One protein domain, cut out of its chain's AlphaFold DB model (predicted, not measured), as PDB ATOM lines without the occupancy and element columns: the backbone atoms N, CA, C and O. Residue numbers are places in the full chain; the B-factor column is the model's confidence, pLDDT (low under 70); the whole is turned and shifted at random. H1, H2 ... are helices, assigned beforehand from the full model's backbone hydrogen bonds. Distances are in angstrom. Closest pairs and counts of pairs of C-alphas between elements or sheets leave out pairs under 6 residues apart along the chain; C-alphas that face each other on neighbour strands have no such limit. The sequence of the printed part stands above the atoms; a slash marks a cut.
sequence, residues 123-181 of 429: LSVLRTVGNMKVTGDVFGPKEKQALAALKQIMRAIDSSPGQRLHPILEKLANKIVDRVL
ATOM      1  N   LEU A 123     228.444 159.620 232.305       92.44
ATOM      2  CA  LEU A 123     228.452 160.971 231.742       92.44
ATOM      3  C   LEU A 123     227.113 161.350 231.091       92.44
ATOM      4  O   LEU A 123     226.751 162.525 231.115       92.44
ATOM      5  N   SER A 124     226.350 160.384 230.567       92.38
ATOM      6  CA  SER A 124     225.000 160.620 230.025       92.38
ATOM      7  C   SER A 124     224.010 160.995 231.133       92.38
ATOM      8  O   SER A 124     223.275 161.982 231.015       92.38
ATOM      9  N   VAL A 125     224.056 160.267 232.255       93.12
ATOM     10  CA  VAL A 125     223.256 160.569 233.451       93.12
ATOM     11  C   VAL A 125     223.598 161.968 233.968       93.12
ATOM     12  O   VAL A 125     222.717 162.813 234.115       93.12
ATOM     13  N   LEU A 126     224.888 162.261 234.156       92.00
ATOM     14  CA  LEU A 126     225.349 163.568 234.636       92.00
ATOM     15  C   LEU A 126     224.988 164.711 233.677       92.00
ATOM     16  O   LEU A 126     224.649 165.803 234.133       92.00
ATOM     17  N   ARG A 127     225.006 164.471 232.358       91.62
ATOM     18  CA  ARG A 127     224.535 165.444 231.360       91.62
ATOM     19  C   ARG A 127     223.048 165.731 231.520       91.62
ATOM     20  O   ARG A 127     222.650 166.893 231.487       91.62
ATOM     21  N   THR A 128     222.246 164.684 231.697       92.56
ATOM     22  CA  THR A 128     220.799 164.801 231.912       92.56
ATOM     23  C   THR A 128     220.511 165.625 233.162       92.56
ATOM     24  O   THR A 128     219.778 166.607 233.091       92.56
ATOM     25  N   VAL A 129     221.171 165.303 234.276       90.69
ATOM     26  CA  VAL A 129     221.038 166.034 235.545       90.69
ATOM     27  C   VAL A 129     221.507 167.484 235.403       90.69
ATOM     28  O   VAL A 129     220.795 168.397 235.797       90.69
ATOM     29  N   GLY A 130     222.662 167.736 234.780       89.19
ATOM     30  CA  GLY A 130     223.177 169.096 234.577       89.19
ATOM     31  C   GLY A 130     222.295 169.973 233.677       89.19
ATOM     32  O   GLY A 130     222.341 171.200 233.771       89.19
ATOM     33  N   ASN A 131     221.483 169.371 232.806       91.12
ATOM     34  CA  ASN A 131     220.520 170.087 231.967       91.12
ATOM     35  C   ASN A 131     219.115 170.172 232.574       91.12
ATOM     36  O   ASN A 131     218.284 170.895 232.020       91.12
ATOM     37  N   MET A 132     218.865 169.483 233.688       91.38
ATOM     38  CA  MET A 132     217.566 169.444 234.346       91.38
ATOM     39  C   MET A 132     217.127 170.847 234.777       91.38
ATOM     40  O   MET A 132     217.882 171.581 235.421       91.38
ATOM     41  N   LYS A 133     215.894 171.219 234.426       91.56
ATOM     42  CA  LYS A 133     215.217 172.391 234.986       91.56
ATOM     43  C   LYS A 133     214.426 171.968 236.217       91.56
ATOM     44  O   LYS A 133     213.772 170.929 236.206       91.56
ATOM     45  N   VAL A 134     214.485 172.788 237.255       89.62
ATOM     46  CA  VAL A 134     213.739 172.598 238.499       89.62
ATOM     47  C   VAL A 134     213.050 173.908 238.855       89.62
ATOM     48  O   VAL A 134     213.648 174.979 238.713       89.62
ATOM     49  N   THR A 135     211.810 173.825 239.312       89.25
ATOM     50  CA  THR A 135     211.013 174.963 239.778       89.25
ATOM     51  C   THR A 135     210.651 174.809 241.254       89.25
ATOM     52  O   THR A 135     210.947 173.785 241.876       89.25
ATOM     53  N   GLY A 136     210.081 175.862 241.846       81.88
ATOM     54  CA  GLY A 136     209.868 175.947 243.291       81.88
ATOM     55  C   GLY A 136     211.179 175.879 244.084       81.88
ATOM     56  O   GLY A 136     212.275 176.071 243.543       81.88
ATOM     57  N   ASP A 137     211.068 175.582 245.376       70.50
ATOM     58  CA  ASP A 137     212.203 175.521 246.311       70.50
ATOM     59  C   ASP A 137     212.475 174.122 246.875       70.50
ATOM     60  O   ASP A 137     213.244 173.962 247.820       70.50
ATOM     61  N   VAL A 138     211.909 173.088 246.243       65.25
ATOM     62  CA  VAL A 138     212.151 171.678 246.603       65.25
ATOM     63  C   VAL A 138     213.630 171.322 246.506       65.25
ATOM     64  O   VAL A 138     214.173 170.634 247.366       65.25
ATOM     65  N   PHE A 139     214.298 171.838 245.475       62.81
ATOM     66  CA  PHE A 139     215.749 171.811 245.382       62.81
ATOM     67  C   PHE A 139     216.263 173.087 246.039       62.81
ATOM     68  O   PHE A 139     216.107 174.183 245.491       62.81
ATOM     69  N   GLY A 140     216.844 172.948 247.228       68.62
ATOM     70  CA  GLY A 140     217.395 174.067 247.975       68.62
ATOM     71  C   GLY A 140     218.442 174.867 247.180       68.62
ATOM     72  O   GLY A 140     218.901 174.479 246.096       68.62
ATOM     73  N   PRO A 141     218.873 176.027 247.702       77.12
ATOM     74  CA  PRO A 141     219.818 176.896 247.002       77.12
ATOM     75  C   PRO A 141     221.155 176.202 246.702       77.12
ATOM     76  O   PRO A 141     221.801 176.517 245.702       77.12
ATOM     77  N   LYS A 142     221.563 175.238 247.537       78.38
ATOM     78  CA  LYS A 142     222.790 174.457 247.341       78.38
ATOM     79  C   LYS A 142     222.664 173.507 246.153       78.38
ATOM     80  O   LYS A 142     223.580 173.428 245.341       78.38
ATOM     81  N   GLU A 143     221.528 172.837 246.022       78.62
ATOM     82  CA  GLU A 143     221.214 171.906 244.941       78.62
ATOM     83  C   GLU A 143     221.147 172.653 243.604       78.62
ATOM     84  O   GLU A 143     221.788 172.244 242.637       78.62
ATOM     85  N   LYS A 144     220.485 173.818 243.565       77.94
ATOM     86  CA  LYS A 144     220.455 174.694 242.377       77.94
ATOM     87  C   LYS A 144     221.867 175.125 241.945       77.94
ATOM     88  O   LYS A 144     222.193 175.087 240.757       77.94
ATOM     89  N   GLN A 145     222.733 175.492 242.895       82.50
ATOM     90  CA  GLN A 145     224.137 175.827 242.612       82.50
ATOM     91  C   GLN A 145     224.940 174.617 242.118       82.50
ATOM     92  O   GLN A 145     225.719 174.747 241.171       82.50
ATOM     93  N   ALA A 146     224.733 173.442 242.715       83.75
ATOM     94  CA  ALA A 146     225.382 172.204 242.300       83.75
ATOM     95  C   ALA A 146     224.993 171.812 240.865       83.75
ATOM     96  O   ALA A 146     225.871 171.489 240.065       83.75
ATOM     97  N   LEU A 147     223.709 171.926 240.506       84.50
ATOM     98  CA  LEU A 147     223.221 171.706 239.141       84.50
ATOM     99  C   LEU A 147     223.867 172.682 238.145       84.50
ATOM    100  O   LEU A 147     224.334 172.268 237.082       84.50
ATOM    101  N   ALA A 148     223.970 173.967 238.499       84.38
ATOM    102  CA  ALA A 148     224.614 174.971 237.652       84.38
ATOM    103  C   ALA A 148     226.114 174.692 237.438       84.38
ATOM    104  O   ALA A 148     226.608 174.794 236.310       84.38
ATOM    105  N   ALA A 149     226.834 174.301 238.494       87.06
ATOM    106  CA  ALA A 149     228.238 173.908 238.404       87.06
ATOM    107  C   ALA A 149     228.413 172.646 237.544       87.06
ATOM    108  O   ALA A 149     229.258 172.621 236.645       87.06
ATOM    109  N   LEU A 150     227.568 171.631 237.750       88.31
ATOM    110  CA  LEU A 150     227.564 170.410 236.947       88.31
ATOM    111  C   LEU A 150     227.336 170.722 235.465       88.31
ATOM    112  O   LEU A 150     228.073 170.228 234.615       88.31
ATOM    113  N   LYS A 151     226.391 171.610 235.140       88.81
ATOM    114  CA  LYS A 151     226.138 172.058 233.763       88.81
ATOM    115  C   LYS A 151     227.382 172.650 233.100       88.81
ATOM    116  O   LYS A 151     227.653 172.375 231.930       88.81
ATOM    117  N   GLN A 152     228.143 173.468 233.827       88.44
ATOM    118  CA  GLN A 152     229.387 174.051 233.317       88.44
ATOM    119  C   GLN A 152     230.465 172.986 233.093       88.44
ATOM    120  O   GLN A 152     231.115 172.996 232.046       88.44
ATOM    121  N   ILE A 153     230.610 172.041 234.027       88.06
ATOM    122  CA  ILE A 153     231.528 170.902 233.889       88.06
ATOM    123  C   ILE A 153     231.165 170.082 232.649       88.06
ATOM    124  O   ILE A 153     232.032 169.818 231.818       88.06
ATOM    125  N   MET A 154     229.887 169.745 232.468       90.38
ATOM    126  CA  MET A 154     229.436 168.958 231.319       90.38
ATOM    127  C   MET A 154     229.688 169.676 229.991       90.38
ATOM    128  O   MET A 154     230.191 169.059 229.059       90.38
ATOM    129  N   ARG A 155     229.475 170.998 229.913       88.25
ATOM    130  CA  ARG A 155     229.847 171.788 228.719       88.25
ATOM    131  C   ARG A 155     231.339 171.702 228.390       88.25
ATOM    132  O   ARG A 155     231.700 171.666 227.216       88.25
ATOM    133  N   ALA A 156     232.205 171.676 229.403       87.00
ATOM    134  CA  ALA A 156     233.641 171.516 229.196       87.00
ATOM    135  C   ALA A 156     233.994 170.097 228.719       87.00
ATOM    136  O   ALA A 156     234.806 169.947 227.807       87.00
ATOM    137  N   ILE A 157     233.353 169.065 229.278       86.81
ATOM    138  CA  ILE A 157     233.522 167.664 228.851       86.81
ATOM    139  C   ILE A 157     233.062 167.468 227.398       86.81
ATOM    140  O   ILE A 157     233.733 166.782 226.629       86.81
ATOM    141  N   ASP A 158     231.974 168.126 227.001       86.44
ATOM    142  CA  ASP A 158     231.375 167.997 225.669       86.44
ATOM    143  C   ASP A 158     232.138 168.771 224.578       86.44
ATOM    144  O   ASP A 158     231.893 168.569 223.385       86.44
ATOM    145  N   SER A 159     233.090 169.629 224.965       88.19
ATOM    146  CA  SER A 159     233.964 170.364 224.045       88.19
ATOM    147  C   SER A 159     234.936 169.440 223.291       88.19
ATOM    148  O   SER A 159     235.285 168.358 223.763       88.19
ATOM    149  N   SER A 160     235.441 169.872 222.129       81.69
ATOM    150  CA  SER A 160     236.328 169.045 221.290       81.69
ATOM    151  C   SER A 160     237.576 168.504 222.022       81.69
ATOM    152  O   SER A 160     237.933 167.347 221.794       81.69
ATOM    153  N   PRO A 161     238.254 169.268 222.909       79.94
ATOM    154  CA  PRO A 161     239.320 168.721 223.751       79.94
ATOM    155  C   PRO A 161     238.820 167.700 224.784       79.94
ATOM    156  O   PRO A 161     239.481 166.685 224.999       79.94
ATOM    157  N   GLY A 162     237.657 167.945 225.395       78.31
ATOM    158  CA  GLY A 162     237.049 167.066 226.397       78.31
ATOM    159  C   GLY A 162     236.644 165.704 225.831       78.31
ATOM    160  O   GLY A 162     236.923 164.673 226.445       78.31
ATOM    161  N   GLN A 163     236.125 165.675 224.599       83.06
ATOM    162  CA  GLN A 163     235.765 164.436 223.902       83.06
ATOM    163  C   GLN A 163     236.952 163.475 223.729       83.06
ATOM    164  O   GLN A 163     236.778 162.259 223.798       83.06
ATOM    165  N   ARG A 164     238.186 163.987 223.584       85.50
ATOM    166  CA  ARG A 164     239.396 163.143 223.492       85.50
ATOM    167  C   ARG A 164     239.716 162.410 224.795       85.50
ATOM    168  O   ARG A 164     240.349 161.360 224.762       85.50
ATOM    169  N   LEU A 165     239.284 162.952 225.934       88.25
ATOM    170  CA  LEU A 165     239.472 162.365 227.263       88.25
ATOM    171  C   LEU A 165     238.243 161.576 227.738       88.25
ATOM    172  O   LEU A 165     238.268 161.026 228.841       88.25
ATOM    173  N   HIS A 166     237.192 161.477 226.918       88.00
ATOM    174  CA  HIS A 166     235.905 160.898 227.305       88.00
ATOM    175  C   HIS A 166     236.015 159.498 227.937       88.00
ATOM    176  O   HIS A 166     235.434 159.305 229.000       88.00
ATOM    177  N   PRO A 167     236.800 158.527 227.415       89.50
ATOM    178  CA  PRO A 167     236.914 157.208 228.052       89.50
ATOM    179  C   PRO A 167     237.518 157.245 229.466       89.50
ATOM    180  O   PRO A 167     237.181 156.419 230.314       89.50
ATOM    181  N   ILE A 168     238.425 158.192 229.728       90.25
ATOM    182  CA  ILE A 168     239.046 158.373 231.047       90.25
ATOM    183  C   ILE A 168     238.044 159.036 231.994       90.25
ATOM    184  O   ILE A 168     237.855 158.564 233.115       90.25
ATOM    185  N   LEU A 169     237.377 160.095 231.528       89.44
ATOM    186  CA  LEU A 169     236.357 160.817 232.290       89.44
ATOM    187  C   LEU A 169     235.170 159.915 232.640       89.44
ATOM    188  O   LEU A 169     234.713 159.940 233.776       89.44
ATOM    189  N   GLU A 170     234.746 159.051 231.721       91.69
ATOM    190  CA  GLU A 170     233.688 158.062 231.935       91.69
ATOM    191  C   GLU A 170     234.059 157.088 233.064       91.69
ATOM    192  O   GLU A 170     233.281 156.869 233.992       91.69
ATOM    193  N   LYS A 171     235.283 156.544 233.060       89.62
ATOM    194  CA  LYS A 171     235.760 155.663 234.144       89.62
ATOM    195  C   LYS A 171     235.822 156.369 235.499       89.62
ATOM    196  O   LYS A 171     235.597 155.728 236.523       89.62
ATOM    197  N   LEU A 172     236.162 157.659 235.521       88.94
ATOM    198  CA  LEU A 172     236.173 158.457 236.748       88.94
ATOM    199  C   LEU A 172     234.748 158.742 237.237       88.94
ATOM    200  O   LEU A 172     234.470 158.536 238.417       88.94
ATOM    201  N   ALA A 173     233.846 159.137 236.336       89.31
ATOM    202  CA  ALA A 173     232.443 159.407 236.639       89.31
ATOM    203  C   ALA A 173     231.737 158.170 237.212       89.31
ATOM    204  O   ALA A 173     231.067 158.279 238.235       89.31
ATOM    205  N   ASN A 174     231.976 156.981 236.646       88.44
ATOM    206  CA  ASN A 174     231.408 155.720 237.142       88.44
ATOM    207  C   ASN A 174     231.749 155.419 238.614       88.44
ATOM    208  O   ASN A 174     230.971 154.771 239.300       88.44
ATOM    209  N   LYS A 175     232.885 155.899 239.139       84.62
ATOM    210  CA  LYS A 175     233.253 155.682 240.553       84.62
ATOM    211  C   LYS A 175     232.489 156.577 241.531       84.62
ATOM    212  O   LYS A 175     232.553 156.343 242.738       84.62
ATOM    213  N   ILE A 176     231.862 157.638 241.027       85.62
ATOM    214  CA  ILE A 176     231.281 158.714 241.834       85.62
ATOM    215  C   ILE A 176     229.770 158.787 241.638       85.62
ATOM    216  O   ILE A 176     229.074 159.031 242.618       85.62
ATOM    217  N   VAL A 177     229.266 158.561 240.417       87.38
ATOM    218  CA  VAL A 177     227.854 158.781 240.069       87.38
ATOM    219  C   VAL A 177     226.921 158.035 241.018       87.38
ATOM    220  O   VAL A 177     226.117 158.686 241.665       87.38
ATOM    221  N   ASP A 178     227.141 156.739 241.253       83.75
ATOM    222  CA  ASP A 178     226.259 155.924 242.103       83.75
ATOM    223  C   ASP A 178     226.308 156.307 243.588       83.75
ATOM    224  O   ASP A 178     225.407 155.967 244.347       83.75
ATOM    225  N   ARG A 179     227.353 157.026 244.023       83.25
ATOM    226  CA  ARG A 179     227.450 157.538 245.399       83.25
ATOM    227  C   ARG A 179     226.659 158.824 245.603       83.25
ATOM    228  O   ARG A 179     226.336 159.149 246.738       83.25
ATOM    229  N   VAL A 180     226.444 159.585 244.533       81.50
ATOM    230  CA  VAL A 180     225.804 160.909 244.575       81.50
ATOM    231  C   VAL A 180     224.366 160.835 244.078       81.50
ATOM    232  O   VAL A 180     223.495 161.507 244.614       81.50
ATOM    233  N   LEU A 181     224.131 160.019 243.058       86.38
ATOM    234  CA  LEU A 181     222.844 159.768 242.442       86.38
ATOM    235  C   LEU A 181     222.783 158.273 242.095       86.38
ATOM    236  O   LEU A 181     223.241 157.883 241.015       86.38
TER     237      LEU A 181
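What this domain is: This is residues 123 to 181 of the 429 residues of an uncharacterized protein of Alcanivorax profundi (UniProt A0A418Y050). The backbone folds into a V: long H2 is one arm, short H3 sits at the bend, H4 and H5 make the other arm, and H1 packs crosswise on residues 147 to 154 of H2. The printed part has 59 residues with five named helices, H1 to H5, and no named strand: all helix. It is elongated, 38 by 24 by 15 A, and only just compact, close to loose, with a radius of gyration of the C-alphas of 12.4 A.

Where its parts are: Find C-alpha 123 at (228.452, 160.971, 231.742); from there H1 runs to residue 131, 12.1 A. Next come H2, residues 141 to 157, 24.5 A; H3, residues 160 to 164; H4, residues 166 to 174, 12.0 A; and H5, residues 177 to 180, ending at C-alpha 180 (225.804, 160.909, 244.575).

How they stand to each other: Look at Gly 130 and Lys 151: H1 and H2 touch there, closest C-alphas 4.3 A apart, at a steep tilt of 52 degrees, opposite ways. H1 and H4 only just touch, with 3 pairs of C-alphas within 8 A, closest Leu 123 and Glu 170 at 6.0 A. H2 and H3 are close but not clearly touching, closest C-alphas Ala 156 and Gly 162, 6.3 A. In H1, H2 and H4 every O i to N i+4 pair is within hydrogen-bond range; H3 has 0 of 1, with 1 of 2 O i to N i+3 pairs, and H5 is too short for an i+4 pair.

The domain as a whole: The C-alphas farthest apart are Gly 136 and Arg 164, 37.8 A. The printed part has no cut and no long link; residues 138 to 140 have pLDDT under 70.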